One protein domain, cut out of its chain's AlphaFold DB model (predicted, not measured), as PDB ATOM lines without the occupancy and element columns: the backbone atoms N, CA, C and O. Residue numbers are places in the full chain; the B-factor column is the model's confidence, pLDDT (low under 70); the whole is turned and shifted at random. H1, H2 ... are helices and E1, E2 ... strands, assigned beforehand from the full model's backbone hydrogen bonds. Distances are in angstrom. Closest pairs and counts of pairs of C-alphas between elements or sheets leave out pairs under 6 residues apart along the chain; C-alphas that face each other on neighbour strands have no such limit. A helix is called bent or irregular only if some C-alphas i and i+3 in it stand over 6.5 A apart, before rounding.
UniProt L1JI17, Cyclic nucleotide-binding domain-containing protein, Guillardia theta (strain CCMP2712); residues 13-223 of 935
ATOM      1  N   LEU A  13     164.789 119.866  90.070       39.12
ATOM      2  CA  LEU A  13     163.494 120.202  89.463       39.12
ATOM      3  C   LEU A  13     163.523 120.334  87.927       39.12
ATOM      4  O   LEU A  13     162.458 120.325  87.313       39.12
ATOM      5  N   HIS A  14     164.694 120.468  87.293       40.41
ATOM      6  CA  HIS A  14     164.781 120.702  85.844       40.41
ATOM      7  C   HIS A  14     164.878 119.408  85.009       40.41
ATOM      8  O   HIS A  14     164.488 119.412  83.841       40.41
ATOM      9  N   ASP A  15     165.361 118.305  85.591       41.25
ATOM     10  CA  ASP A  15     165.539 117.016  84.891       41.25
ATOM     11  C   ASP A  15     164.365 116.033  85.109       41.25
ATOM     12  O   ASP A  15     164.141 115.119  84.313       41.25
ATOM     13  N   GLN A  16     163.551 116.227  86.155       45.62
ATOM     14  CA  GLN A  16     162.406 115.358  86.452       45.62
ATOM     15  C   GLN A  16     161.158 115.702  85.630       45.62
ATOM     16  O   GLN A  16     160.224 116.336  86.118       45.62
ATOM     17  N   LYS A  17     161.107 115.233  84.377       44.72
ATOM     18  CA  LYS A  17     159.944 115.450  83.493       44.72
ATOM     19  C   LYS A  17     158.923 114.308  83.413       44.72
ATOM     20  O   LYS A  17     157.957 114.445  82.668       44.72
ATOM     21  N   HIS A  18     159.105 113.215  84.164       46.69
ATOM     22  CA  HIS A  18     158.171 112.073  84.161       46.69
ATOM     23  C   HIS A  18     157.900 111.383  85.513       46.69
ATOM     24  O   HIS A  18     157.017 110.525  85.560       46.69
ATOM     25  N   ASP A  19     158.562 111.768  86.607       55.66
ATOM     26  CA  ASP A  19     158.236 111.257  87.947       55.66
ATOM     27  C   ASP A  19     157.252 112.220  88.629       55.66
ATOM     28  O   ASP A  19     157.554 113.393  88.837       55.66
ATOM     29  N   GLY A  20     156.034 111.748  88.908       69.38
ATOM     30  CA  GLY A  20     154.925 112.604  89.338       69.38
ATOM     31  C   GLY A  20     154.997 113.092  90.792       69.38
ATOM     32  O   GLY A  20     155.844 112.669  91.576       69.38
ATOM     33  N   PHE A  21     154.017 113.923  91.173       78.38
ATOM     34  CA  PHE A  21     153.844 114.543  92.501       78.38
ATOM     35  C   PHE A  21     154.138 113.619  93.702       78.38
ATOM     36  O   PHE A  21     154.719 114.063  94.692       78.38
ATOM     37  N   LEU A  22     153.790 112.330  93.606       77.38
ATOM     38  CA  LEU A  22     154.053 111.326  94.644       77.38
ATOM     39  C   LEU A  22     155.548 111.167  94.976       77.38
ATOM     40  O   LEU A  22     155.889 111.023  96.150       77.38
ATOM     41  N   TYR A  23     156.443 111.260  93.987       78.62
ATOM     42  CA  TYR A  23     157.885 111.187  94.220       78.62
ATOM     43  C   TYR A  23     158.419 112.477  94.850       78.62
ATOM     44  O   TYR A  23     159.110 112.432  95.867       78.62
ATOM     45  N   THR A  24     158.056 113.642  94.308       79.25
ATOM     46  CA  THR A  24     158.541 114.932  94.826       79.25
ATOM     47  C   THR A  24     158.047 115.201  96.253       79.25
ATOM     48  O   THR A  24     158.807 115.687  97.090       79.25
ATOM     49  N   PHE A  25     156.783 114.871  96.548       85.44
ATOM     50  CA  PHE A  25     156.148 115.187  97.827       85.44
ATOM     51  C   PHE A  25     156.297 114.071  98.872       85.44
ATOM     52  O   PHE A  25     156.780 114.344  99.971       85.44
ATOM     53  N   PHE A  26     155.955 112.820  98.532       84.31
ATOM     54  CA  PHE A  26     155.999 111.663  99.447       84.31
ATOM     55  C   PHE A  26     157.244 110.771  99.281       84.31
ATOM     56  O   PHE A  26     157.455 109.861 100.081       84.31
ATOM     57  N   GLY A  27     158.094 111.009  98.276       81.50
ATOM     58  CA  GLY A  27     159.267 110.174  97.979       81.50
ATOM     59  C   GLY A  27     158.957 108.847  97.278       81.50
ATOM     60  O   GLY A  27     159.890 108.131  96.927       81.50
ATOM     61  N   ILE A  28     157.678 108.530  97.051       82.94
ATOM     62  CA  ILE A  28     157.214 107.244  96.518       82.94
ATOM     63  C   ILE A  28     157.615 107.118  95.043       82.94
ATOM     64  O   ILE A  28     157.242 107.954  94.220       82.94
ATOM     65  N   SER A  29     158.343 106.054  94.699       75.50
ATOM     66  CA  SER A  29     158.714 105.723  93.317       75.50
ATOM     67  C   SER A  29     158.954 104.228  93.140       75.50
ATOM     68  O   SER A  29     159.632 103.587  93.942       75.50
ATOM     69  N   SER A  30     158.468 103.690  92.019       65.69
ATOM     70  CA  SER A  30     158.722 102.319  91.562       65.69
ATOM     71  C   SER A  30     160.116 102.108  90.954       65.69
ATOM     72  O   SER A  30     160.471 100.981  90.616       65.69
ATOM     73  N   LYS A  31     160.914 103.173  90.805       64.56
ATOM     74  CA  LYS A  31     162.289 103.149  90.285       64.56
ATOM     75  C   LYS A  31     163.234 103.849  91.256       64.56
ATOM     76  O   LYS A  31     162.903 104.913  91.778       64.56
ATOM     77  N   ALA A  32     164.423 103.285  91.459       60.28
ATOM     78  CA  ALA A  32     165.491 103.980  92.167       60.28
ATOM     79  C   ALA A  32     165.934 105.205  91.347       60.28
ATOM     80  O   ALA A  32     166.356 105.070  90.198       60.28
ATOM     81  N   GLY A  33     165.791 106.392  91.932       56.28
ATOM     82  CA  GLY A  33     166.237 107.653  91.350       56.28
ATOM     83  C   GLY A  33     167.704 107.933  91.672       56.28
ATOM     84  O   GLY A  33     168.314 107.286  92.527       56.28
ATOM     85  N   ILE A  34     168.286 108.943  91.024       46.88
ATOM     86  CA  ILE A  34     169.651 109.385  91.334       46.88
ATOM     87  C   ILE A  34     169.669 109.939  92.769       46.88
ATOM     88  O   ILE A  34     169.179 111.034  93.032       46.88
ATOM     89  N   GLY A  35     170.212 109.155  93.705       59.19
ATOM     90  CA  GLY A  35     170.314 109.503  95.126       59.19
ATOM     91  C   GLY A  35     169.174 109.018  96.035       59.19
ATOM     92  O   GLY A  35     169.238 109.287  97.232       59.19
ATOM     93  N   ARG A  36     168.163 108.291  95.528       63.84
ATOM     94  CA  ARG A  36     167.120 107.649  96.360       63.84
ATOM     95  C   ARG A  36     166.764 106.253  95.866       63.84
ATOM     96  O   ARG A  36     166.552 106.039  94.675       63.84
ATOM     97  N   GLN A  37     166.658 105.309  96.797       68.12
ATOM     98  CA  GLN A  37     166.108 103.985  96.511       68.12
ATOM     99  C   GLN A  37     164.611 104.099  96.174       68.12
ATOM    100  O   GLN A  37     163.947 105.054  96.576       68.12
ATOM    101  N   SER A  38     164.086 103.139  95.412       75.38
ATOM    102  CA  SER A  38     162.641 103.006  95.192       75.38
ATOM    103  C   SER A  38     161.926 102.779  96.524       75.38
ATOM    104  O   SER A  38     162.421 102.004  97.341       75.38
ATOM    105  N   SER A  39     160.757 103.389  96.717       79.25
ATOM    106  CA  SER A  39     159.906 103.116  97.877       79.25
ATOM    107  C   SER A  39     158.432 102.995  97.497       79.25
ATOM    108  O   SER A  39     157.890 103.806  96.743       79.25
ATOM    109  N   ARG A  40     157.790 101.968  98.054       84.25
ATOM    110  CA  ARG A  40     156.343 101.713  98.051       84.25
ATOM    111  C   ARG A  40     155.629 102.575  99.093       84.25
ATOM    112  O   ARG A  40     154.539 103.078  98.837       84.25
ATOM    113  N   LEU A  41     156.266 102.746 100.251       88.94
ATOM    114  CA  LEU A  41     155.827 103.601 101.354       88.94
ATOM    115  C   LEU A  41     156.426 105.012 101.270       88.94
ATOM    116  O   LEU A  41     157.364 105.265 100.506       88.94
ATOM    117  N   VAL A  42     155.888 105.927 102.081       89.81
ATOM    118  CA  VAL A  42     156.368 107.310 102.196       89.81
ATOM    119  C   VAL A  42     157.825 107.305 102.661       89.81
ATOM    120  O   VAL A  42     158.155 106.734 103.702       89.81
ATOM    121  N   HIS A  43     158.710 107.956 101.905       88.56
ATOM    122  CA  HIS A  43     160.132 108.001 102.239       88.56
ATOM    123  C   HIS A  43     160.356 108.887 103.483       88.56
ATOM    124  O   HIS A  43     159.797 109.991 103.546       88.56
ATOM    125  N   PRO A  44     161.188 108.486 104.463       86.69
ATOM    126  CA  PRO A  44     161.408 109.255 105.693       86.69
ATOM    127  C   PRO A  44     162.019 110.646 105.446       86.69
ATOM    128  O   PRO A  44     161.758 111.567 106.221       86.69
ATOM    129  N   ASP A  45     162.764 110.814 104.351       84.19
ATOM    130  CA  ASP A  45     163.342 112.097 103.897       84.19
ATOM    131  C   ASP A  45     162.498 112.806 102.816       84.19
ATOM    132  O   ASP A  45     162.975 113.688 102.096       84.19
ATOM    133  N   SER A  46     161.246 112.392 102.617       87.69
ATOM    134  CA  SER A  46     160.325 113.077 101.702       87.69
ATOM    135  C   SER A  46     160.003 114.499 102.176       87.69
ATOM    136  O   SER A  46     160.088 114.804 103.368       87.69
ATOM    137  N   LEU A  47     159.609 115.382 101.250       86.12
ATOM    138  CA  LEU A  47     159.237 116.758 101.597       86.12
ATOM    139  C   LEU A  47     158.071 116.777 102.596       86.12
ATOM    140  O   LEU A  47     158.123 117.514 103.579       86.12
ATOM    141  N   PHE A  48     157.077 115.906 102.394       89.19
ATOM    142  CA  PHE A  48     155.991 115.671 103.338       89.19
ATOM    143  C   PHE A  48     156.518 115.333 104.739       89.19
ATOM    144  O   PHE A  48     156.140 116.001 105.698       89.19
ATOM    145  N   MET A  49     157.439 114.370 104.863       88.50
ATOM    146  CA  MET A  49     157.985 113.993 106.170       88.50
ATOM    147  C   MET A  49     158.865 115.070 106.805       88.50
ATOM    148  O   MET A  49     158.909 115.158 108.028       88.50
ATOM    149  N   HIS A  50     159.532 115.926 106.029       84.38
ATOM    150  CA  HIS A  50     160.196 117.107 106.590       84.38
ATOM    151  C   HIS A  50     159.187 118.131 107.131       84.38
ATOM    152  O   HIS A  50     159.383 118.641 108.234       84.38
ATOM    153  N   VAL A  51     158.090 118.392 106.411       88.19
ATOM    154  CA  VAL A  51     157.030 119.309 106.863       88.19
ATOM    155  C   VAL A  51     156.319 118.768 108.105       88.19
ATOM    156  O   VAL A  51     156.196 119.497 109.088       88.19
ATOM    157  N   THR A  52     155.914 117.492 108.130       87.81
ATOM    158  CA  THR A  52     155.244 116.906 109.305       87.81
ATOM    159  C   THR A  52     156.161 116.838 110.523       87.81
ATOM    160  O   THR A  52     155.694 117.126 111.619       87.81
ATOM    161  N   LYS A  53     157.467 116.570 110.362       84.75
ATOM    162  CA  LYS A  53     158.454 116.668 111.459       84.75
ATOM    163  C   LYS A  53     158.576 118.095 112.005       84.75
ATOM    164  O   LYS A  53     158.649 118.270 113.216       84.75
ATOM    165  N   VAL A  54     158.580 119.123 111.150       84.38
ATOM    166  CA  VAL A  54     158.632 120.530 111.598       84.38
ATOM    167  C   VAL A  54     157.349 120.928 112.332       84.38
ATOM    168  O   VAL A  54     157.437 121.515 113.406       84.38
ATOM    169  N   VAL A  55     156.174 120.562 111.810       87.94
ATOM    170  CA  VAL A  55     154.891 120.813 112.488       87.94
ATOM    171  C   VAL A  55     154.813 120.039 113.809       87.94
ATOM    172  O   VAL A  55     154.483 120.646 114.822       87.94
ATOM    173  N   SER A  56     155.216 118.760 113.837       85.06
ATOM    174  CA  SER A  56     155.351 117.957 115.066       85.06
ATOM    175  C   SER A  56     156.204 118.698 116.092       85.06
ATOM    176  O   SER A  56     155.705 119.011 117.164       85.06
ATOM    177  N   ASN A  57     157.431 119.104 115.746       82.12
ATOM    178  CA  ASN A  57     158.325 119.827 116.659       82.12
ATOM    179  C   ASN A  57     157.710 121.128 117.216       82.12
ATOM    180  O   ASN A  57     157.881 121.426 118.397       82.12
ATOM    181  N   ILE A  58     156.971 121.893 116.405       83.38
ATOM    182  CA  ILE A  58     156.288 123.118 116.859       83.38
ATOM    183  C   ILE A  58     155.143 122.780 117.825       83.38
ATOM    184  O   ILE A  58     155.049 123.379 118.897       83.38
ATOM    185  N   LEU A  59     154.308 121.788 117.497       83.75
ATOM    186  CA  LEU A  59     153.214 121.334 118.364       83.75
ATOM    187  C   LEU A  59     153.731 120.639 119.637       83.75
ATOM    188  O   LEU A  59     153.090 120.705 120.681       83.75
ATOM    189  N   VAL A  60     154.921 120.039 119.586       78.62
ATOM    190  CA  VAL A  60     155.664 119.494 120.729       78.62
ATOM    191  C   VAL A  60     156.158 120.601 121.658       78.62
ATOM    192  O   VAL A  60     156.046 120.453 122.873       78.62
ATOM    193  N   ILE A  61     156.660 121.720 121.127       76.12
ATOM    194  CA  ILE A  61     157.047 122.889 121.935       76.12
ATOM    195  C   ILE A  61     155.803 123.551 122.547       76.12
ATOM    196  O   ILE A  61     155.811 123.879 123.732       76.12
ATOM    197  N   TYR A  62     154.711 123.667 121.783       79.50
ATOM    198  CA  TYR A  62     153.406 124.072 122.312       79.50
ATOM    199  C   TYR A  62     152.961 123.144 123.454       79.50
ATOM    200  O   TYR A  62     152.605 123.631 124.518       79.50
ATOM    201  N   ILE A  63     153.063 121.818 123.294       74.75
ATOM    202  CA  ILE A  63     152.771 120.848 124.360       74.75
ATOM    203  C   ILE A  63     153.682 121.061 125.576       74.75
ATOM    204  O   ILE A  63     153.177 121.098 126.696       74.75
ATOM    205  N   LEU A  64     154.994 121.229 125.383       72.69
ATOM    206  CA  LEU A  64     155.963 121.413 126.468       72.69
ATOM    207  C   LEU A  64     155.658 122.650 127.325       72.69
ATOM    208  O   LEU A  64     155.855 122.602 128.532       72.69
ATOM    209  N   VAL A  65     155.160 123.735 126.727       71.69
ATOM    210  CA  VAL A  65     154.772 124.947 127.466       71.69
ATOM    211  C   VAL A  65     153.340 124.838 127.996       71.69
ATOM    212  O   VAL A  65     153.098 124.987 129.191       71.69
ATOM    213  N   VAL A  66     152.378 124.560 127.116       72.50
ATOM    214  CA  VAL A  66     150.945 124.680 127.412       72.50
ATOM    215  C   VAL A  66     150.411 123.470 128.167       72.50
ATOM    216  O   VAL A  66     149.692 123.668 129.138       72.50
ATOM    217  N   THR A  67     150.798 122.228 127.840       68.62
ATOM    218  CA  THR A  67     150.325 121.086 128.650       68.62
ATOM    219  C   THR A  67     150.974 121.043 130.023       68.62
ATOM    220  O   THR A  67     150.328 120.558 130.938       68.62
ATOM    221  N   GLN A  68     152.185 121.580 130.215       67.25
ATOM    222  CA  GLN A  68     152.713 121.788 131.566       67.25
ATOM    223  C   GLN A  68     151.746 122.674 132.359       67.25
ATOM    224  O   GLN A  68     151.142 122.195 133.315       67.25
ATOM    225  N   VAL A  69     151.480 123.888 131.872       67.81
ATOM    226  CA  VAL A  69     150.533 124.821 132.496       67.81
ATOM    227  C   VAL A  69     149.147 124.179 132.697       67.81
ATOM    228  O   VAL A  69     148.687 124.065 133.825       67.81
ATOM    229  N   GLU A  70     148.480 123.691 131.653       66.38
ATOM    230  CA  GLU A  70     147.091 123.206 131.726       66.38
ATOM    231  C   GLU A  70     146.890 121.915 132.534       66.38
ATOM    232  O   GLU A  70     145.870 121.761 133.209       66.38
ATOM    233  N   VAL A  71     147.813 120.954 132.427       65.06
ATOM    234  CA  VAL A  71     147.672 119.634 133.066       65.06
ATOM    235  C   VAL A  71     148.057 119.705 134.536       65.06
ATOM    236  O   VAL A  71     147.453 119.025 135.361       65.06
ATOM    237  N   LEU A  72     149.038 120.538 134.875       65.00
ATOM    238  CA  LEU A  72     149.512 120.677 136.243       65.00
ATOM    239  C   LEU A  72     148.686 121.708 137.033       65.00
ATOM    240  O   LEU A  72     148.461 121.514 138.229       65.00
ATOM    241  N   LEU A  73     148.097 122.718 136.374       67.94
ATOM    242  CA  LEU A  73     147.111 123.606 137.008       67.94
ATOM    243  C   LEU A  73     145.831 122.889 137.483       67.94
ATOM    244  O   LEU A  73     145.036 123.495 138.201       67.94
ATOM    245  N   VAL A  74     145.627 121.604 137.161       67.62
ATOM    246  CA  VAL A  74     144.514 120.780 137.679       67.62
ATOM    247  C   VAL A  74     144.353 120.893 139.202       67.62
ATOM    248  O   VAL A  74     143.221 120.983 139.677       67.62
ATOM    249  N   GLY A  75     145.452 120.968 139.965       66.19
ATOM    250  CA  GLY A  75     145.398 121.150 141.422       66.19
ATOM    251  C   GLY A  75     144.826 122.501 141.870       66.19
ATOM    252  O   GLY A  75     144.184 122.585 142.916       66.19
ATOM    253  N   PHE A  76     145.007 123.555 141.072       72.81
ATOM    254  CA  PHE A  76     144.527 124.911 141.368       72.81
ATOM    255  C   PHE A  76     143.033 125.068 141.067       72.81
ATOM    256  O   PHE A  76     142.347 125.825 141.751       72.81
ATOM    257  N   TYR A  77     142.518 124.298 140.102       70.00
ATOM    258  CA  TYR A  77     141.094 124.212 139.759       70.00
ATOM    259  C   TYR A  77     140.365 123.037 140.441       70.00
ATOM    260  O   TYR A  77     139.233 122.724 140.071       70.00
ATOM    261  N   TRP A  78     140.973 122.353 141.421       73.62
ATOM    262  CA  TRP A  78     140.429 121.093 141.948       73.62
ATOM    263  C   TRP A  78     139.011 121.209 142.526       73.62
ATOM    264  O   TRP A  78     138.144 120.395 142.203       73.62
ATOM    265  N   ASN A  79     138.757 122.258 143.311       70.31
ATOM    266  CA  ASN A  79     137.444 122.541 143.900       70.31
ATOM    267  C   ASN A  79     136.551 123.419 143.003       70.31
ATOM    268  O   ASN A  79     135.471 123.819 143.425       70.31
ATOM    269  N   HIS A  80     136.956 123.696 141.758       69.75
ATOM    270  CA  HIS A  80     136.145 124.481 140.827       69.75
ATOM    271  C   HIS A  80     134.844 123.734 140.474       69.75
ATOM    272  O   HIS A  80     134.924 122.544 140.118       69.75
ATOM    273  N   PRO A  81     133.669 124.395 140.529       68.94
ATOM    274  CA  PRO A  81     132.381 123.784 140.207       68.94
ATOM    275  C   PRO A  81     132.339 123.228 138.777       68.94
ATOM    276  O   PRO A  81     133.094 123.641 137.894       68.94
ATOM    277  N   VAL A  82     131.458 122.245 138.570       66.81
ATOM    278  CA  VAL A  82     131.412 121.418 137.350       66.81
ATOM    279  C   VAL A  82     130.827 122.160 136.143       66.81
ATOM    280  O   VAL A  82     131.234 121.879 135.020       66.81
ATOM    281  N   CYS A  83     129.905 123.104 136.353       65.75
ATOM    282  CA  CYS A  83     129.136 123.726 135.266       65.75
ATOM    283  C   CYS A  83     129.497 125.180 134.953       65.75
ATOM    284  O   CYS A  83     128.995 125.725 133.970       65.75
ATOM    285  N   ASP A  84     130.420 125.774 135.706       62.44
ATOM    286  CA  ASP A  84     131.025 127.042 135.311       62.44
ATOM    287  C   ASP A  84     131.970 126.794 134.128       62.44
ATOM    288  O   ASP A  84     132.823 125.900 134.152       62.44
ATOM    289  N   ARG A  85     131.782 127.568 133.057       51.38
ATOM    290  CA  ARG A  85     132.517 127.402 131.799       51.38
ATOM    291  C   ARG A  85     133.990 127.760 132.006       51.38
ATOM    292  O   ARG A  85     134.290 128.836 132.518       51.38
ATOM    293  N   PHE A  86     134.906 126.896 131.560       52.09
ATOM    294  CA  PHE A  86     136.344 127.181 131.592       52.09
ATOM    295  C   PHE A  86     136.663 128.419 130.742       52.09
ATOM    296  O   PHE A  86     136.744 128.340 129.520       52.09
ATOM    297  N   SER A  87     136.874 129.560 131.398       43.59
ATOM    298  CA  SER A  87     137.500 130.729 130.787       43.59
ATOM    299  C   SER A  87     138.918 130.865 131.324       43.59
ATOM    300  O   SER A  87     139.134 131.058 132.521       43.59
ATOM    301  N   THR A  88     139.902 130.794 130.429       45.59
ATOM    302  CA  THR A  88     141.323 131.009 130.744       45.59
ATOM    303  C   THR A  88     141.645 132.461 131.130       45.59
ATOM    304  O   THR A  88     142.764 132.743 131.558       45.59
ATOM    305  N   ALA A  89     140.663 133.370 131.061       37.41
ATOM    306  CA  ALA A  89     140.782 134.780 131.430       37.41
ATOM    307  C   ALA A  89     141.099 135.041 132.919       37.41
ATOM    308  O   ALA A  89     141.463 136.161 133.262       37.41
ATOM    309  N   TYR A  90     141.008 134.036 133.801       43.09
ATOM    310  CA  TYR A  90     141.331 134.176 135.231       43.09
ATOM    311  C   TYR A  90     142.833 134.104 135.577       43.09
ATOM    312  O   TYR A  90     143.202 134.197 136.751       43.09
ATOM    313  N   PHE A  91     143.723 134.000 134.583       46.69
ATOM    314  CA  PHE A  91     145.129 134.373 134.765       46.69
ATOM    315  C   PHE A  91     145.283 135.896 134.673       46.69
ATOM    316  O   PHE A  91     145.623 136.451 133.630       46.69
ATOM    317  N   ASP A  92     145.024 136.567 135.796       42.16
ATOM    318  CA  ASP A  92     145.047 138.028 135.927       42.16
ATOM    319  C   ASP A  92     146.489 138.584 136.001       42.16
ATOM    320  O   ASP A  92     146.978 139.046 137.032       42.16
ATOM    321  N   VAL A  93     147.231 138.450 134.894       47.50
ATOM    322  CA  VAL A  93     148.655 138.819 134.765       47.50
ATOM    323  C   VAL A  93     148.868 140.234 134.209       47.50
ATOM    324  O   VAL A  93     149.680 140.457 133.307       47.50
ATOM    325  N   GLY A  94     148.153 141.214 134.772       54.69
ATOM    326  CA  GLY A  94     148.424 142.651 134.614       54.69
ATOM    327  C   GLY A  94     148.691 143.096 133.161       54.69
ATOM    328  O   GLY A  94     147.832 142.903 132.301       54.69
ATOM    329  N   PRO A  95     149.868 143.671 132.832       46.09
ATOM    330  CA  PRO A  95     150.148 144.188 131.487       46.09
ATOM    331  C   PRO A  95     150.238 143.108 130.391       46.09
ATOM    332  O   PRO A  95     150.217 143.451 129.211       46.09
ATOM    333  N   PHE A  96     150.310 141.817 130.739       43.47
ATOM    334  CA  PHE A  96     150.241 140.718 129.767       43.47
ATOM    335  C   PHE A  96     148.806 140.265 129.455       43.47
ATOM    336  O   PHE A  96     148.612 139.538 128.480       43.47
ATOM    337  N   ALA A  97     147.793 140.722 130.204       46.47
ATOM    338  CA  ALA A  97     146.397 140.340 129.979       46.47
ATOM    339  C   ALA A  97     145.923 140.655 128.546       46.47
ATOM    340  O   ALA A  97     145.338 139.790 127.900       46.47
ATOM    341  N   MET A  98     146.273 141.826 127.994       43.34
ATOM    342  CA  MET A  98     145.944 142.183 126.600       43.34
ATOM    343  C   MET A  98     146.577 141.251 125.552       43.34
ATOM    344  O   MET A  98     146.033 141.103 124.460       43.34
ATOM    345  N   LEU A  99     147.718 140.622 125.862       43.59
ATOM    346  CA  LEU A  99     148.378 139.688 124.948       43.59
ATOM    347  C   LEU A  99     147.693 138.312 124.977       43.59
ATOM    348  O   LEU A  99     147.503 137.705 123.925       43.59
ATOM    349  N   LEU A 100     147.281 137.841 126.161       43.91
ATOM    350  CA  LEU A 100     146.545 136.579 126.308       43.91
ATOM    351  C   LEU A 100     145.091 136.688 125.822       43.91
ATOM    352  O   LEU A 100     144.578 135.724 125.269       43.91
ATOM    353  N   GLN A 101     144.452 137.856 125.940       45.44
ATOM    354  CA  GLN A 101     143.106 138.122 125.403       45.44
ATOM    355  C   GLN A 101     143.020 138.040 123.865       45.44
ATOM    356  O   GLN A 101     141.922 137.972 123.322       45.44
ATOM    357  N   CYS A 102     144.159 138.029 123.162       42.34
ATOM    358  CA  CYS A 102     144.227 137.806 121.715       42.34
ATOM    359  C   CYS A 102     144.440 136.329 121.324       42.34
ATOM    360  O   CYS A 102     144.492 136.022 120.131       42.34
ATOM    361  N   LEU A 103     144.592 135.413 122.287       47.28
ATOM    362  CA  LEU A 103     144.617 133.977 122.007       47.28
ATOM    363  C   LEU A 103     143.178 133.469 121.809       47.28
ATOM    364  O   LEU A 103     142.296 133.852 122.579       47.28
ATOM    365  N   PRO A 104     142.916 132.602 120.812       51.31
ATOM    366  CA  PRO A 104     141.632 131.917 120.711       51.31
ATOM    367  C   PRO A 104     141.425 130.987 121.913       51.31
ATOM    368  O   PRO A 104     142.396 130.594 122.569       51.31
ATOM    369  N   ASP A 105     140.172 130.583 122.155       57.88
ATOM    370  CA  ASP A 105     139.836 129.568 123.159       57.88
ATOM    371  C   ASP A 105     140.788 128.368 123.042       57.88
ATOM    372  O   ASP A 105     141.001 127.819 121.957       57.88
ATOM    373  N   VAL A 106     141.399 127.960 124.155       64.19
ATOM    374  CA  VAL A 106     142.511 126.994 124.095       64.19
ATOM    375  C   VAL A 106     142.006 125.570 123.819       64.19
ATOM    376  O   VAL A 106     142.732 124.747 123.264       64.19
ATOM    377  N   GLU A 107     140.732 125.283 124.109       67.00
ATOM    378  CA  GLU A 107     140.095 123.980 123.875       67.00
ATOM    379  C   GLU A 107     140.104 123.536 122.394       67.00
ATOM    380  O   GLU A 107     140.634 122.454 122.124       67.00
ATOM    381  N   PRO A 108     139.619 124.313 121.398       73.81
ATOM    382  CA  PRO A 108     139.739 123.930 119.988       73.81
ATOM    383  C   PRO A 108     141.195 123.783 119.515       73.81
ATOM    384  O   PRO A 108     141.464 122.944 118.653       73.81
ATOM    385  N   VAL A 109     142.150 124.520 120.101       76.56
ATOM    386  CA  VAL A 109     143.583 124.339 119.805       76.56
ATOM    387  C   VAL A 109     144.086 123.000 120.358       76.56
ATOM    388  O   VAL A 109     144.703 122.235 119.618       76.56
ATOM    389  N   GLN A 110     143.763 122.651 121.610       75.38
ATOM    390  CA  GLN A 110     144.058 121.327 122.180       75.38
ATOM    391  C   GLN A 110     143.438 120.190 121.351       75.38
ATOM    392  O   GLN A 110     144.092 119.172 121.138       75.38
ATOM    393  N   ILE A 111     142.200 120.352 120.869       78.69
ATOM    394  CA  ILE A 111     141.512 119.346 120.046       78.69
ATOM    395  C   ILE A 111     142.232 119.167 118.703       78.69
ATOM    396  O   ILE A 111     142.497 118.033 118.304       78.69
ATOM    397  N   ALA A 112     142.621 120.256 118.032       82.94
ATOM    398  CA  ALA A 112     143.400 120.188 116.795       82.94
ATOM    399  C   ALA A 112     144.773 119.514 117.001       82.94
ATOM    400  O   ALA A 112     145.206 118.722 116.161       82.94
ATOM    401  N   VAL A 113     145.429 119.773 118.137       83.62
ATOM    402  CA  VAL A 113     146.689 119.128 118.543       83.62
ATOM    403  C   VAL A 113     146.495 117.627 118.785       83.62
ATOM    404  O   VAL A 113     147.235 116.818 118.227       83.62
ATOM    405  N   ASP A 114     145.492 117.234 119.574       83.00
ATOM    406  CA  ASP A 114     145.201 115.825 119.871       83.00
ATOM    407  C   ASP A 114     144.861 115.044 118.582       83.00
ATOM    408  O   ASP A 114     145.390 113.950 118.364       83.00
ATOM    409  N   VAL A 115     144.074 115.635 117.672       87.00
ATOM    410  CA  VAL A 115     143.764 115.056 116.351       87.00
ATOM    411  C   VAL A 115     145.011 114.944 115.464       87.00
ATOM    412  O   VAL A 115     145.198 113.909 114.823       87.00
ATOM    413  N   PHE A 116     145.895 115.948 115.442       89.50
ATOM    414  CA  PHE A 116     147.152 115.877 114.683       89.50
ATOM    415  C   PHE A 116     148.008 114.683 115.127       89.50
ATOM    416  O   PHE A 116     148.441 113.894 114.284       89.50
ATOM    417  N   PHE A 117     148.195 114.489 116.437       86.44
ATOM    418  CA  PHE A 117     148.983 113.365 116.952       86.44
ATOM    419  C   PHE A 117     148.293 112.002 116.766       86.44
ATOM    420  O   PHE A 117     148.989 110.999 116.600       86.44
ATOM    421  N   MET A 118     146.956 111.931 116.707       87.50
ATOM    422  CA  MET A 118     146.249 110.719 116.260       87.50
ATOM    423  C   MET A 118     146.527 110.402 114.779       87.50
ATOM    424  O   MET A 118     146.865 109.265 114.447       87.50
ATOM    425  N   VAL A 119     146.447 111.396 113.887       90.19
ATOM    426  CA  VAL A 119     146.745 111.214 112.454       90.19
ATOM    427  C   VAL A 119     148.216 110.840 112.238       90.19
ATOM    428  O   VAL A 119     148.509 109.960 111.429       90.19
ATOM    429  N   GLN A 120     149.141 111.433 112.995       89.50
ATOM    430  CA  GLN A 120     150.574 111.127 112.931       89.50
ATOM    431  C   GLN A 120     150.888 109.664 113.287       89.50
ATOM    432  O   GLN A 120     151.747 109.064 112.642       89.50
ATOM    433  N   VAL A 121     150.166 109.058 114.241       90.38
ATOM    434  CA  VAL A 121     150.271 107.615 114.543       90.38
ATOM    435  C   VAL A 121     149.860 106.771 113.335       90.38
ATOM    436  O   VAL A 121     150.579 105.847 112.965       90.38
ATOM    437  N   GLY A 122     148.760 107.125 112.660       90.75
ATOM    438  CA  GLY A 122     148.342 106.466 111.416       90.75
ATOM    439  C   GLY A 122     149.374 106.606 110.288       90.75
ATOM    440  O   GLY A 122     149.721 105.622 109.636       90.75
ATOM    441  N   VAL A 123     149.929 107.808 110.102       90.25
ATOM    442  CA  VAL A 123     150.999 108.077 109.123       90.25
ATOM    443  C   VAL A 123     152.265 107.272 109.432       90.25
ATOM    444  O   VAL A 123     152.931 106.824 108.504       90.25
ATOM    445  N   GLN A 124     152.594 107.027 110.702       89.31
ATOM    446  CA  GLN A 124     153.822 106.321 111.084       89.31
ATOM    447  C   GLN A 124     153.842 104.835 110.662       89.31
ATOM    448  O   GLN A 124     154.929 104.290 110.467       89.31
ATOM    449  N   PHE A 125     152.685 104.206 110.420       91.56
ATOM    450  CA  PHE A 125     152.599 102.882 109.775       91.56
ATOM    451  C   PHE A 125     152.891 102.912 108.260       91.56
ATOM    452  O   PHE A 125     153.172 101.871 107.670       91.56
ATOM    453  N   LEU A 126     152.817 104.086 107.623       90.88
ATOM    454  CA  LEU A 126     152.946 104.282 106.172       90.88
ATOM    455  C   LEU A 126     154.304 104.877 105.750       90.88
ATOM    456  O   LEU A 126     154.480 105.240 104.586       90.88
ATOM    457  N   VAL A 127     155.253 104.996 106.682       90.69
ATOM    458  CA  VAL A 127     156.581 105.596 106.473       90.69
ATOM    459  C   VAL A 127     157.658 104.518 106.557       90.69
ATOM    460  O   VAL A 127     157.739 103.805 107.553       90.69
ATOM    461  N   GLY A 128     158.506 104.424 105.530       90.06
ATOM    462  CA  GLY A 128     159.619 103.472 105.505       90.06
ATOM    463  C   GLY A 128     160.674 103.768 106.577       90.06
ATOM    464  O   GLY A 128     160.918 104.924 106.934       90.06
ATOM    465  N   VAL A 129     161.312 102.717 107.094       90.06
ATOM    466  CA  VAL A 129     162.221 102.788 108.250       90.06
ATOM    467  C   VAL A 129     163.611 102.285 107.870       90.06
ATOM    468  O   VAL A 129     163.748 101.263 107.201       90.06
ATOM    469  N   TYR A 130     164.651 102.984 108.330       89.25
ATOM    470  CA  TYR A 130     166.019 102.470 108.310       89.25
ATOM    471  C   TYR A 130     166.279 101.642 109.571       89.25
ATOM    472  O   TYR A 130     166.207 102.178 110.678       89.25
ATOM    473  N   ILE A 131     166.610 100.362 109.401       87.81
ATOM    474  CA  ILE A 131     167.054  99.461 110.471       87.81
ATOM    475  C   ILE A 131     168.482  99.041 110.115       87.81
ATOM    476  O   ILE A 131     168.722  98.526 109.026       87.81
ATOM    477  N   ASP A 132     169.441  99.355 110.990       86.12
ATOM    478  CA  ASP A 132     170.880  99.086 110.814       86.12
ATOM    479  C   ASP A 132     171.467  99.563 109.467       86.12
ATOM    480  O   ASP A 132     172.381  98.971 108.897       86.12
ATOM    481  N   GLY A 133     170.926 100.670 108.944       83.44
ATOM    482  CA  GLY A 133     171.315 101.273 107.663       83.44
ATOM    483  C   GLY A 133     170.629 100.674 106.427       83.44
ATOM    484  O   GLY A 133     170.722 101.259 105.348       83.44
ATOM    485  N   VAL A 134     169.897  99.567 106.569       87.12
ATOM    486  CA  VAL A 134     169.059  98.987 105.508       87.12
ATOM    487  C   VAL A 134     167.681  99.650 105.530       87.12
ATOM    488  O   VAL A 134     167.083  99.826 106.589       87.12
ATOM    489  N   TYR A 135     167.178 100.038 104.358       89.50
ATOM    490  CA  TYR A 135     165.846 100.621 104.205       89.50
ATOM    491  C   TYR A 135     164.781  99.530 104.051       89.50
ATOM    492  O   TYR A 135     164.938  98.635 103.223       89.50
ATOM    493  N   TYR A 136     163.690  99.638 104.809       89.56
ATOM    494  CA  TYR A 136     162.529  98.756 104.721       89.56
ATOM    495  C   TYR A 136     161.274  99.565 104.374       89.56
ATOM    496  O   TYR A 136     160.878 100.464 105.121       89.56
ATOM    497  N   ASP A 137     160.628  99.212 103.260       88.56
ATOM    498  CA  ASP A 137     159.362  99.787 102.789       88.56
ATOM    499  C   ASP A 137     158.209  98.765 102.718       88.56
ATOM    500  O   ASP A 137     157.132  99.076 102.210       88.56
ATOM    501  N   ASP A 138     158.396  97.560 103.263       89.81
ATOM    502  CA  ASP A 138     157.324  96.576 103.424       89.81
ATOM    503  C   ASP A 138     156.456  96.898 104.651       89.81
ATOM    504  O   ASP A 138     156.921  96.898 105.795       89.81
ATOM    505  N   MET A 139     155.158  97.113 104.414       88.44
ATOM    506  CA  MET A 139     154.186  97.546 105.427       88.44
ATOM    507  C   MET A 139     154.110  96.622 106.652       88.44
ATOM    508  O   MET A 139     153.959  97.109 107.767       88.44
ATOM    509  N   PHE A 140     154.253  95.301 106.480       90.06
ATOM    510  CA  PHE A 140     154.253  94.356 107.605       90.06
ATOM    511  C   PHE A 140     155.490  94.526 108.502       90.06
ATOM    512  O   PHE A 140     155.364  94.597 109.723       90.06
ATOM    513  N   SER A 141     156.673  94.651 107.897       89.31
ATOM    514  CA  SER A 141     157.948  94.844 108.601       89.31
ATOM    515  C   SER A 141     157.969  96.174 109.360       89.31
ATOM    516  O   SER A 141     158.323  96.210 110.540       89.31
ATOM    517  N   VAL A 142     157.509  97.254 108.715       91.38
ATOM    518  CA  VAL A 142     157.348  98.580 109.333       91.38
ATOM    519  C   VAL A 142     156.342  98.534 110.488       91.38
ATOM    520  O   VAL A 142     156.651  99.010 111.582       91.38
ATOM    521  N   ALA A 143     155.172  97.915 110.292       91.88
ATOM    522  CA  ALA A 143     154.145  97.814 111.325       91.88
ATOM    523  C   ALA A 143     154.628  97.024 112.547       91.88
ATOM    524  O   ALA A 143     154.519  97.522 113.664       91.88
ATOM    525  N   MET A 144     155.216  95.837 112.362       91.19
ATOM    526  CA  MET A 144     155.726  95.022 113.473       91.19
ATOM    527  C   MET A 144     156.852  95.727 114.243       91.19
ATOM    528  O   MET A 144     156.872  95.686 115.477       91.19
ATOM    529  N   HIS A 145     157.746  96.437 113.546       90.62
ATOM    530  CA  HIS A 145     158.777  97.255 114.186       90.62
ATOM    531  C   HIS A 145     158.172  98.424 114.988       90.62
ATOM    532  O   HIS A 145     158.580  98.676 116.119       90.62
ATOM    533  N   TYR A 146     157.159  99.118 114.462       91.31
ATOM    534  CA  TYR A 146     156.495 100.219 115.171       91.31
ATOM    535  C   TYR A 146     155.669  99.746 116.385       91.31
ATOM    536  O   TYR A 146     155.771 100.342 117.463       91.31
ATOM    537  N   ILE A 147     154.930  98.635 116.244       92.25
ATOM    538  CA  ILE A 147     154.157  97.973 117.313       92.25
ATOM    539  C   ILE A 147     155.050  97.638 118.514       92.25
ATOM    540  O   ILE A 147     154.688  97.926 119.652       92.25
ATOM    541  N   SER A 148     156.224  97.058 118.255       90.00
ATOM    542  CA  SER A 148     157.160  96.602 119.293       90.00
ATOM    543  C   SER A 148     158.011  97.711 119.922       90.00
ATOM    544  O   SER A 148     158.480  97.532 121.044       90.00
ATOM    545  N   THR A 149     158.216  98.849 119.244       86.50
ATOM    546  CA  THR A 149     159.142  99.903 119.716       86.50
ATOM    547  C   THR A 149     158.480 101.162 120.269       86.50
ATOM    548  O   THR A 149     159.062 101.796 121.147       86.50
ATOM    549  N   LYS A 150     157.317 101.584 119.749       86.12
ATOM    550  CA  LYS A 150     156.754 102.921 120.044       86.12
ATOM    551  C   LYS A 150     155.240 102.973 120.213       86.12
ATOM    552  O   LYS A 150     154.759 103.838 120.941       86.12
ATOM    553  N   LEU A 151     154.490 102.077 119.567       89.94
ATOM    554  CA  LEU A 151     153.028 102.172 119.491       89.94
ATOM    555  C   LEU A 151     152.341 102.265 120.868       89.94
ATOM    556  O   LEU A 151     151.338 102.956 120.997       89.94
ATOM    557  N   SER A 152     152.880 101.617 121.903       87.75
ATOM    558  CA  SER A 152     152.343 101.679 123.270       87.75
ATOM    559  C   SER A 152     152.361 103.099 123.857       87.75
ATOM    560  O   SER A 152     151.328 103.588 124.317       87.75
ATOM    561  N   LEU A 153     153.505 103.789 123.791       84.44
ATOM    562  CA  LEU A 153     153.638 105.192 124.201       84.44
ATOM    563  C   LEU A 153     152.799 106.108 123.305       84.44
ATOM    564  O   LEU A 153     152.132 107.027 123.784       84.44
ATOM    565  N   ASP A 154     152.800 105.842 122.004       86.00
ATOM    566  CA  ASP A 154     152.077 106.627 121.011       86.00
ATOM    567  C   ASP A 154     150.546 106.544 121.198       86.00
ATOM    568  O   ASP A 154     149.874 107.569 121.096       86.00
ATOM    569  N   ILE A 155     149.996 105.378 121.567       86.00
ATOM    570  CA  ILE A 155     148.574 105.213 121.922       86.00
ATOM    571  C   ILE A 155     148.245 105.960 123.217       86.00
ATOM    572  O   ILE A 155     147.330 106.778 123.212       86.00
ATOM    573  N   ILE A 156     148.993 105.722 124.305       83.31
ATOM    574  CA  ILE A 156     148.739 106.349 125.621       83.31
ATOM    575  C   ILE A 156     148.744 107.878 125.508       83.31
ATOM    576  O   ILE A 156     147.917 108.564 126.107       83.31
ATOM    577  N   THR A 157     149.662 108.424 124.711       79.94
ATOM    578  CA  THR A 157     149.811 109.874 124.547       79.94
ATOM    579  C   THR A 157     148.776 110.507 123.618       79.94
ATOM    580  O   THR A 157     148.433 111.673 123.830       79.94
ATOM    581  N   SER A 158     148.246 109.772 122.637       82.56
ATOM    582  CA  SER A 158     147.224 110.266 121.701       82.56
ATOM    583  C   SER A 158     145.776 110.163 122.225       82.56
ATOM    584  O   SER A 158     144.852 110.484 121.482       82.56
ATOM    585  N   ILE A 159     145.538 109.771 123.487       82.38
ATOM    586  CA  ILE A 159     144.185 109.756 124.080       82.38
ATOM    587  C   ILE A 159     143.652 111.202 124.242       82.38
ATOM    588  O   ILE A 159     144.276 112.005 124.948       82.38
ATOM    589  N   PRO A 160     142.481 111.555 123.666       80.94
ATOM    590  CA  PRO A 160     141.929 112.913 123.703       80.94
ATOM    591  C   PRO A 160     141.162 113.196 125.009       80.94
ATOM    592  O   PRO A 160     139.961 113.467 125.008       80.94
ATOM    593  N   VAL A 161     141.854 113.121 126.155       77.00
ATOM    594  CA  VAL A 161     141.242 113.249 127.499       77.00
ATOM    595  C   VAL A 161     140.486 114.575 127.680       77.00
ATOM    596  O   VAL A 161     139.428 114.588 128.304       77.00
ATOM    597  N   SER A 162     140.976 115.675 127.091       73.25
ATOM    598  CA  SER A 162     140.285 116.977 127.124       73.25
ATOM    599  C   SER A 162     138.897 116.893 126.478       73.25
ATOM    600  O   SER A 162     137.916 117.321 127.079       73.25
ATOM    601  N   THR A 163     138.801 116.275 125.297       77.06
ATOM    602  CA  THR A 163     137.545 116.102 124.551       77.06
ATOM    603  C   THR A 163     136.575 115.177 125.282       77.06
ATOM    604  O   THR A 163     135.383 115.466 125.345       77.06
ATOM    605  N   VAL A 164     137.076 114.090 125.884       79.75
ATOM    606  CA  VAL A 164     136.252 113.188 126.708       79.75
ATOM    607  C   VAL A 164     135.684 113.933 127.917       79.75
ATOM    608  O   VAL A 164     134.487 113.837 128.174       79.75
ATOM    609  N   GLN A 165     136.501 114.725 128.623       74.31
ATOM    610  CA  GLN A 165     136.010 115.529 129.742       74.31
ATOM    611  C   GLN A 165     134.990 116.578 129.286       74.31
ATOM    612  O   GLN A 165     133.959 116.700 129.934       74.31
ATOM    613  N   PHE A 166     135.236 117.301 128.187       74.62
ATOM    614  CA  PHE A 166     134.294 118.291 127.654       74.62
ATOM    615  C   PHE A 166     132.920 117.663 127.371       74.62
ATOM    616  O   PHE A 166     131.900 118.159 127.844       74.62
ATOM    617  N   LEU A 167     132.898 116.521 126.672       76.19
ATOM    618  CA  LEU A 167     131.664 115.798 126.358       76.19
ATOM    619  C   LEU A 167     130.944 115.315 127.625       76.19
ATOM    620  O   LEU A 167     129.727 115.463 127.727       76.19
ATOM    621  N   VAL A 168     131.665 114.774 128.612       79.12
ATOM    622  CA  VAL A 168     131.060 114.363 129.890       79.12
ATOM    623  C   VAL A 168     130.515 115.571 130.657       79.12
ATOM    624  O   VAL A 168     129.372 115.534 131.103       79.12
ATOM    625  N   GLN A 169     131.282 116.656 130.762       75.56
ATOM    626  CA  GLN A 169     130.904 117.881 131.468       75.56
ATOM    627  C   GLN A 169     129.650 118.519 130.849       75.56
ATOM    628  O   GLN A 169     128.721 118.867 131.575       75.56
ATOM    629  N   GLN A 170     129.569 118.584 129.515       74.62
ATOM    630  CA  GLN A 170     128.389 119.073 128.799       74.62
ATOM    631  C   GLN A 170     127.139 118.227 129.103       74.62
ATOM    632  O   GLN A 170     126.088 118.785 129.418       74.62
ATOM    633  N   ASN A 171     127.252 116.894 129.060       75.62
ATOM    634  CA  ASN A 171     126.135 115.996 129.369       75.62
ATOM    635  C   ASN A 171     125.710 116.086 130.845       75.62
ATOM    636  O   ASN A 171     124.519 116.182 131.130       75.62
ATOM    637  N   VAL A 172     126.660 116.110 131.787       75.75
ATOM    638  CA  VAL A 172     126.389 116.229 133.232       75.75
ATOM    639  C   VAL A 172     125.663 117.535 133.559       75.75
ATOM    640  O   VAL A 172     124.687 117.519 134.307       75.75
ATOM    641  N   CYS A 173     126.084 118.659 132.978       71.31
ATOM    642  CA  CYS A 173     125.447 119.948 133.238       71.31
ATOM    643  C   CYS A 173     124.054 120.056 132.607       71.31
ATOM    644  O   CYS A 173     123.130 120.521 133.270       71.31
ATOM    645  N   TRP A 174     123.867 119.540 131.388       69.44
ATOM    646  CA  TRP A 174     122.544 119.466 130.757       69.44
ATOM    647  C   TRP A 174     121.573 118.550 131.528       69.44
ATOM    648  O   TRP A 174     120.390 118.864 131.668       69.44
ATOM    649  N   LEU A 175     122.063 117.446 132.102       70.00
ATOM    650  CA  LEU A 175     121.267 116.579 132.980       70.00
ATOM    651  C   LEU A 175     120.950 117.240 134.333       70.00
ATOM    652  O   LEU A 175     119.840 117.069 134.833       70.00
ATOM    653  N   SER A 176     121.874 118.024 134.900       67.62
ATOM    654  CA  SER A 176     121.659 118.767 136.154       67.62
ATOM    655  C   SER A 176     120.693 119.953 136.016       67.62
ATOM    656  O   SER A 176     120.215 120.451 137.035       67.62
ATOM    657  N   GLU A 177     120.427 120.428 134.798       65.25
ATOM    658  CA  GLU A 177     119.403 121.444 134.516       65.25
ATOM    659  C   GLU A 177     117.998 120.818 134.418       65.25
ATOM    660  O   GLU A 177     117.008 121.439 134.798       65.25
ATOM    661  N   ASN A 178     117.913 119.553 133.982       62.22
ATOM    662  CA  ASN A 178     116.656 118.834 133.747       62.22
ATOM    663  C   ASN A 178     116.276 117.820 134.848       62.22
ATOM    664  O   ASN A 178     115.172 117.275 134.822       62.22
ATOM    665  N   SER A 179     117.164 117.524 135.805       59.19
ATOM    666  CA  SER A 179     116.921 116.534 136.863       59.19
ATOM    667  C   SER A 179     117.695 116.832 138.154       59.19
ATOM    668  O   SER A 179     118.791 117.386 138.133       59.19
ATOM    669  N   SER A 180     117.122 116.452 139.298       56.19
ATOM    670  CA  SER A 180     117.646 116.748 140.642       56.19
ATOM    671  C   SER A 180     118.575 115.669 141.227       56.19
ATOM    672  O   SER A 180     118.827 115.675 142.431       56.19
ATOM    673  N   LEU A 181     119.079 114.741 140.406       50.72
ATOM    674  CA  LEU A 181     119.849 113.575 140.858       50.72
ATOM    675  C   LEU A 181     121.366 113.837 140.959       50.72
ATOM    676  O   LEU A 181     121.998 114.357 140.045       50.72
ATOM    677  N   ASP A 182     121.939 113.413 142.087       54.94
ATOM    678  CA  ASP A 182     123.348 113.076 142.333       54.94
ATOM    679  C   ASP A 182     124.447 114.040 141.839       54.94
ATOM    680  O   ASP A 182     125.364 113.698 141.081       54.94
ATOM    681  N   LYS A 183     124.465 115.230 142.452       54.94
ATOM    682  CA  LYS A 183     125.608 116.169 142.425       54.94
ATOM    683  C   LYS A 183     126.914 115.619 143.039       54.94
ATOM    684  O   LYS A 183     127.967 116.224 142.858       54.94
ATOM    685  N   PHE A 184     126.862 114.502 143.773       50.38
ATOM    686  CA  PHE A 184     128.032 113.891 144.422       50.38
ATOM    687  C   PHE A 184     128.845 113.019 143.456       50.38
ATOM    688  O   PHE A 184     129.994 113.350 143.164       50.38
ATOM    689  N   ASN A 185     128.221 111.991 142.868       62.78
ATOM    690  CA  ASN A 185     128.851 111.089 141.891       62.78
ATOM    691  C   ASN A 185     129.487 111.851 140.705       62.78
ATOM    692  O   ASN A 185     130.524 111.462 140.171       62.78
ATOM    693  N   SER A 186     128.886 112.978 140.317       69.81
ATOM    694  CA  SER A 186     129.381 113.858 139.254       69.81
ATOM    695  C   SER A 186     130.613 114.695 139.644       69.81
ATOM    696  O   SER A 186     131.447 114.950 138.773       69.81
ATOM    697  N   LYS A 187     130.799 115.079 140.921       71.31
ATOM    698  CA  LYS A 187     132.022 115.771 141.389       71.31
ATOM    699  C   LYS A 187     133.228 114.828 141.347       71.31
ATOM    700  O   LYS A 187     134.253 115.184 140.767       71.31
ATOM    701  N   GLU A 188     133.082 113.622 141.893       76.19
ATOM    702  CA  GLU A 188     134.152 112.614 141.949       76.19
ATOM    703  C   GLU A 188     134.566 112.137 140.550       76.19
ATOM    704  O   GLU A 188     135.753 112.096 140.223       76.19
ATOM    705  N   LEU A 189     133.598 111.864 139.669       77.62
ATOM    706  CA  LEU A 189     133.877 111.465 138.287       77.62
ATOM    707  C   LEU A 189     134.624 112.570 137.516       77.62
ATOM    708  O   LEU A 189     135.582 112.284 136.794       77.62
ATOM    709  N   MET A 190     134.254 113.840 137.709       76.00
ATOM    710  CA  MET A 190     134.977 114.974 137.122       76.00
ATOM    711  C   MET A 190     136.382 115.151 137.709       76.00
ATOM    712  O   MET A 190     137.305 115.506 136.977       76.00
ATOM    713  N   GLN A 191     136.578 114.871 138.997       77.94
ATOM    714  CA  GLN A 191     137.893 114.847 139.642       77.94
ATOM    715  C   GLN A 191     138.792 113.735 139.070       77.94
ATOM    716  O   GLN A 191     139.946 113.997 138.730       77.94
ATOM    717  N   ILE A 192     138.255 112.534 138.836       81.62
ATOM    718  CA  ILE A 192     138.974 111.432 138.172       81.62
ATOM    719  C   ILE A 192     139.337 111.800 136.722       81.62
ATOM    720  O   ILE A 192     140.483 111.614 136.312       81.62
ATOM    721  N   LEU A 193     138.417 112.392 135.950       76.81
ATOM    722  CA  LEU A 193     138.707 112.875 134.588       76.81
ATOM    723  C   LEU A 193     139.777 113.982 134.567       76.81
ATOM    724  O   LEU A 193     140.628 113.997 133.676       76.81
ATOM    725  N   ARG A 194     139.781 114.875 135.567       77.00
ATOM    726  CA  ARG A 194     140.839 115.880 135.761       77.00
ATOM    727  C   ARG A 194     142.192 115.214 136.050       77.00
ATOM    728  O   ARG A 194     143.176 115.596 135.422       77.00
ATOM    729  N   LEU A 195     142.256 114.184 136.903       77.75
ATOM    730  CA  LEU A 195     143.492 113.415 137.144       77.75
ATOM    731  C   LEU A 195     143.972 112.657 135.899       77.75
ATOM    732  O   LEU A 195     145.173 112.599 135.652       77.75
ATOM    733  N   LEU A 196     143.071 112.140 135.057       78.69
ATOM    734  CA  LEU A 196     143.452 111.501 133.790       78.69
ATOM    735  C   LEU A 196     144.141 112.470 132.813       78.69
ATOM    736  O   LEU A 196     144.876 112.012 131.935       78.69
ATOM    737  N   ARG A 197     144.012 113.799 132.982       76.19
ATOM    738  CA  ARG A 197     144.837 114.765 132.231       76.19
ATOM    739  C   ARG A 197     146.330 114.574 132.505       76.19
ATOM    740  O   ARG A 197     147.112 114.783 131.583       76.19
ATOM    741  N   LEU A 198     146.730 114.113 133.698       75.88
ATOM    742  CA  LEU A 198     148.132 113.821 134.041       75.88
ATOM    743  C   LEU A 198     148.755 112.777 133.096       75.88
ATOM    744  O   LEU A 198     149.962 112.810 132.870       75.88
ATOM    745  N   LEU A 199     147.956 111.918 132.447       76.25
ATOM    746  CA  LEU A 199     148.456 111.006 131.411       76.25
ATOM    747  C   LEU A 199     149.020 111.746 130.185       76.25
ATOM    748  O   LEU A 199     149.914 111.227 129.516       76.25
ATOM    749  N   LYS A 200     148.592 112.989 129.914       74.06
ATOM    750  CA  LYS A 200     149.208 113.827 128.872       74.06
ATOM    751  C   LYS A 200     150.670 114.170 129.189       74.06
ATOM    752  O   LYS A 200     151.414 114.432 128.250       74.06
ATOM    753  N   LEU A 201     151.135 114.070 130.442       74.50
ATOM    754  CA  LEU A 201     152.557 114.233 130.787       74.50
ATOM    755  C   LEU A 201     153.444 113.136 130.171       74.50
ATOM    756  O   LEU A 201     154.605 113.403 129.869       74.50
ATOM    757  N   PHE A 202     152.905 111.946 129.859       77.81
ATOM    758  CA  PHE A 202     153.655 110.925 129.112       77.81
ATOM    759  C   PHE A 202     154.062 111.390 127.702       77.81
ATOM    760  O   PHE A 202     154.988 110.823 127.116       77.81
ATOM    761  N   ARG A 203     153.454 112.467 127.172       74.25
ATOM    762  CA  ARG A 203     153.904 113.118 125.929       74.25
ATOM    763  C   ARG A 203     155.350 113.587 126.045       74.25
ATOM    764  O   ARG A 203     156.078 113.442 125.075       74.25
ATOM    765  N   LEU A 204     155.799 114.045 127.216       73.62
ATOM    766  CA  LEU A 204     157.181 114.497 127.417       73.62
ATOM    767  C   LEU A 204     158.201 113.370 127.198       73.62
ATOM    768  O   LEU A 204     159.235 113.594 126.573       73.62
ATOM    769  N   PHE A 205     157.897 112.139 127.627       76.00
ATOM    770  CA  PHE A 205     158.765 110.981 127.371       76.00
ATOM    771  C   PHE A 205     158.785 110.583 125.886       76.00
ATOM    772  O   PHE A 205     159.840 110.226 125.365       76.00
ATOM    773  N   ARG A 206     157.649 110.703 125.182       77.56
ATOM    774  CA  ARG A 206     157.566 110.507 123.722       77.56
ATOM    775  C   ARG A 206     158.374 111.560 122.953       77.56
ATOM    776  O   ARG A 206     159.005 111.227 121.953       77.56
ATOM    777  N   THR A 207     158.370 112.814 123.408       71.69
ATOM    778  CA  THR A 207     158.881 113.960 122.637       71.69
ATOM    779  C   THR A 207     160.300 114.397 122.994       71.69
ATOM    780  O   THR A 207     160.962 115.001 122.151       71.69
ATOM    781  N   ALA A 208     160.825 114.048 124.172       72.38
ATOM    782  CA  ALA A 208     162.222 114.289 124.554       72.38
ATOM    783  C   ALA A 208     163.261 113.948 123.451       72.38
ATOM    784  O   ALA A 208     164.093 114.809 123.145       72.38
ATOM    785  N   PRO A 209     163.221 112.774 122.775       76.69
ATOM    786  CA  PRO A 209     164.165 112.456 121.696       76.69
ATOM    787  C   PRO A 209     163.934 113.237 120.387       76.69
ATOM    788  O   PRO A 209     164.791 113.184 119.502       76.69
ATOM    789  N   GLU A 210     162.806 113.934 120.228       73.62
ATOM    790  CA  GLU A 210     162.563 114.869 119.117       73.62
ATOM    791  C   GLU A 210     163.073 116.273 119.469       73.62
ATOM    792  O   GLU A 210     163.781 116.886 118.669       73.62
ATOM    793  N   ILE A 211     162.827 116.729 120.704       72.88
ATOM    794  CA  ILE A 211     163.304 118.015 121.238       72.88
ATOM    795  C   ILE A 211     164.834 118.103 121.174       72.88
ATOM    796  O   ILE A 211     165.359 119.111 120.704       72.88
ATOM    797  N   VAL A 212     165.562 117.049 121.569       76.94
ATOM    798  CA  VAL A 212     167.035 117.016 121.458       76.94
ATOM    799  C   VAL A 212     167.477 117.234 120.007       76.94
ATOM    800  O   VAL A 212     168.228 118.166 119.733       76.94
ATOM    801  N   LYS A 213     166.925 116.469 119.055       75.94
ATOM    802  CA  LYS A 213     167.252 116.601 117.622       75.94
ATOM    803  C   LYS A 213     166.903 117.981 117.064       75.94
ATOM    804  O   LYS A 213     167.613 118.478 116.195       75.94
ATOM    805  N   PHE A 214     165.822 118.598 117.544       74.69
ATOM    806  CA  PHE A 214     165.449 119.955 117.164       74.69
ATOM    807  C   PHE A 214     166.469 120.982 117.676       74.69
ATOM    808  O   PHE A 214     166.937 121.805 116.889       74.69
ATOM    809  N   VAL A 215     166.897 120.890 118.941       76.06
ATOM    810  CA  VAL A 215     167.977 121.736 119.488       76.06
ATOM    811  C   VAL A 215     169.269 121.549 118.689       76.06
ATOM    812  O   VAL A 215     169.883 122.538 118.295       76.06
ATOM    813  N   ASP A 216     169.634 120.311 118.349       78.00
ATOM    814  CA  ASP A 216     170.835 120.007 117.560       78.00
ATOM    815  C   ASP A 216     170.752 120.524 116.102       78.00
ATOM    816  O   ASP A 216     171.774 120.602 115.414       78.00
ATOM    817  N   VAL A 217     169.556 120.839 115.588       77.19
ATOM    818  CA  VAL A 217     169.344 121.516 114.293       77.19
ATOM    819  C   VAL A 217     169.405 123.035 114.462       77.19
ATOM    820  O   VAL A 217     170.073 123.705 113.674       77.19
ATOM    821  N   VAL A 218     168.777 123.581 115.507       77.06
ATOM    822  CA  VAL A 218     168.821 125.015 115.841       77.06
ATOM    823  C   VAL A 218     170.257 125.477 116.112       77.06
ATOM    824  O   VAL A 218     170.660 126.520 115.601       77.06
ATOM    825  N   GLU A 219     171.061 124.677 116.817       79.62
ATOM    826  CA  GLU A 219     172.493 124.923 117.041       79.62
ATOM    827  C   GLU A 219     173.256 125.096 115.717       79.62
ATOM    828  O   GLU A 219     173.969 126.081 115.523       79.62
ATOM    829  N   LYS A 220     173.043 124.180 114.761       77.56
ATOM    830  CA  LYS A 220     173.705 124.187 113.445       77.56
ATOM    831  C   LYS A 220     173.266 125.360 112.565       77.56
ATOM    832  O   LYS A 220     174.076 125.871 111.793       77.56
ATOM    833  N   LEU A 221     172.006 125.789 112.677       80.38
ATOM    834  CA  LEU A 221     171.458 126.926 111.930       80.38
ATOM    835  C   LEU A 221     171.924 128.274 112.498       80.38
ATOM    836  O   LEU A 221     172.382 129.128 111.741       80.38
ATOM    837  N   LEU A 222     171.831 128.459 113.818       80.38
ATOM    838  CA  LEU A 222     172.142 129.726 114.490       80.38
ATOM    839  C   LEU A 222     173.623 129.875 114.877       80.38
ATOM    840  O   LEU A 222     174.042 130.966 115.254       80.38
ATOM    841  N   ARG A 223     174.424 128.804 114.770       83.06
ATOM    842  CA  ARG A 223     175.850 128.746 115.160       83.06
ATOM    843  C   ARG A 223     176.098 129.151 116.619       83.06
ATOM    844  O   ARG A 223     177.127 129.744 116.941       83.06
TER     845      ARG A 223
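Overview. This is residues 13 to 223 of the 935 residues of the protein "Cyclic nucleotide-binding domain-containing protein" of Guillardia theta (strain CCMP2712) (UniProt L1JI17). This is a loose, elongated array of helices in which the long helix H2 runs along much of the length, the bent helix H8 crosses it, and H6 and H7 each touch both H4 and the arm H8a. At one far end is the helical hairpin of H7 and H8a, whose turn, residues 177 to 182, sticks out; at the other are H1, the long loop of residues 27 to 46 and the small strand hairpin of E1 and E2, while H3 sits off to one side and residues 215 to 223 stick out as a free arm. The 211 printed residues include eight named helices and two named strands, in the order H1 H2 H3 H4 E1 E2 H5 H6 H7 H8; the sheet E1 - E2 is antiparallel and the class is mostly helix. The whole is loose, with a radius of gyration of the C-alphas of 22.2 A, and spans 70 by 43 by 31 A.

Arrangement. Start with H1, residues 21 to 26, which touches H2, residues 47 to 75, with the C-alphas of Phe 25 and Leu 47 closest at 5.1 A; H2 touches H1 with residues 47 to 49 alone. H2 has a kink of 36 degrees near residue 63. H3, residues 94 to 100, touches no helix. H4, residues 106 to 124, is close to H2 but not clearly touching, the closest C-alphas being Leu 59 and Val 113 at 6.9 A. E1, residues 129 to 131, and E2, residues 134 to 136, form an antiparallel hairpin; look for N 129 and O 136 at 3.0 A and N 131 and O 134 at 2.9 A. H5, residues 139 to 149, is near H6, residues 151 to 157, and the two meet only through their link. H6 and H4 only just touch, with 3 pairs of C-alphas within 8 A, closest at Val 121 and Asp 154, 6.8 A. H7, residues 161 to 178, touches H4, with the C-alphas of Ile 111 and Thr 163 closest at 6.8 A. H8, residues 183 to 222, is the hub, touching three helices; by its hydrogen bonds it was assigned as one helix, but it is bent, C-alphas 206 and 209 being 7.2 A apart, into H8a, residues 183 to 206, and H8b, residues 209 to 222, at a steep tilt of 52 degrees. H8a and H7 run opposite ways at a shallow tilt of 12 degrees, closest at the C-alphas of Val 161 and Arg 197, 6.1 A. H8a touches H6, the C-alphas of Thr 157 and Arg 203 closest at 5.4 A. H8a touches H2 at a steep tilt of 42 degrees, opposite ways, closest at the C-alphas of Val 71 and Arg 197, 5.7 A. H8b touches H2 too, closest at the C-alphas of Asn 57 and Glu 210, 7.0 A. Every O i to N i+4 pair is within hydrogen-bond range in H1, H4, H5, H6 and H7; the counts are 22 of 25 in H2, 11 of 20 in H8a, 8 of 10 in H8b and 1 of 3 in H3, where 3 of 4 O i to N i+3 pairs are within range.

Along the chain. Find C-alpha 21 at (153.844, 114.543, 92.501), where H1 begins. H2 runs 42.4 A from C-alpha 47 to C-alpha 75 at (145.398, 121.150, 141.422), and is only just irregular: C-alphas 72 and 75 are 6.6 A apart. H3 is only just irregular too, with C-alphas 95 and 98 6.8 A apart. H4 measures 26.9 A, H7 26.0 A, H8a 37.5 A and H8b 20.3 A, ending at C-alpha 222, (172.142, 129.726, 114.490).

Size, cuts and confidence. The C-alphas of Asp 15 and Ser 180 are the two farthest apart, at 73.5 A. The printed part has no cut; the links H1 to H2 and H2 to H3 are long. The mean pLDDT of the printed part is 73.7, and 65 residues are under 70, among them residues 80 to 107.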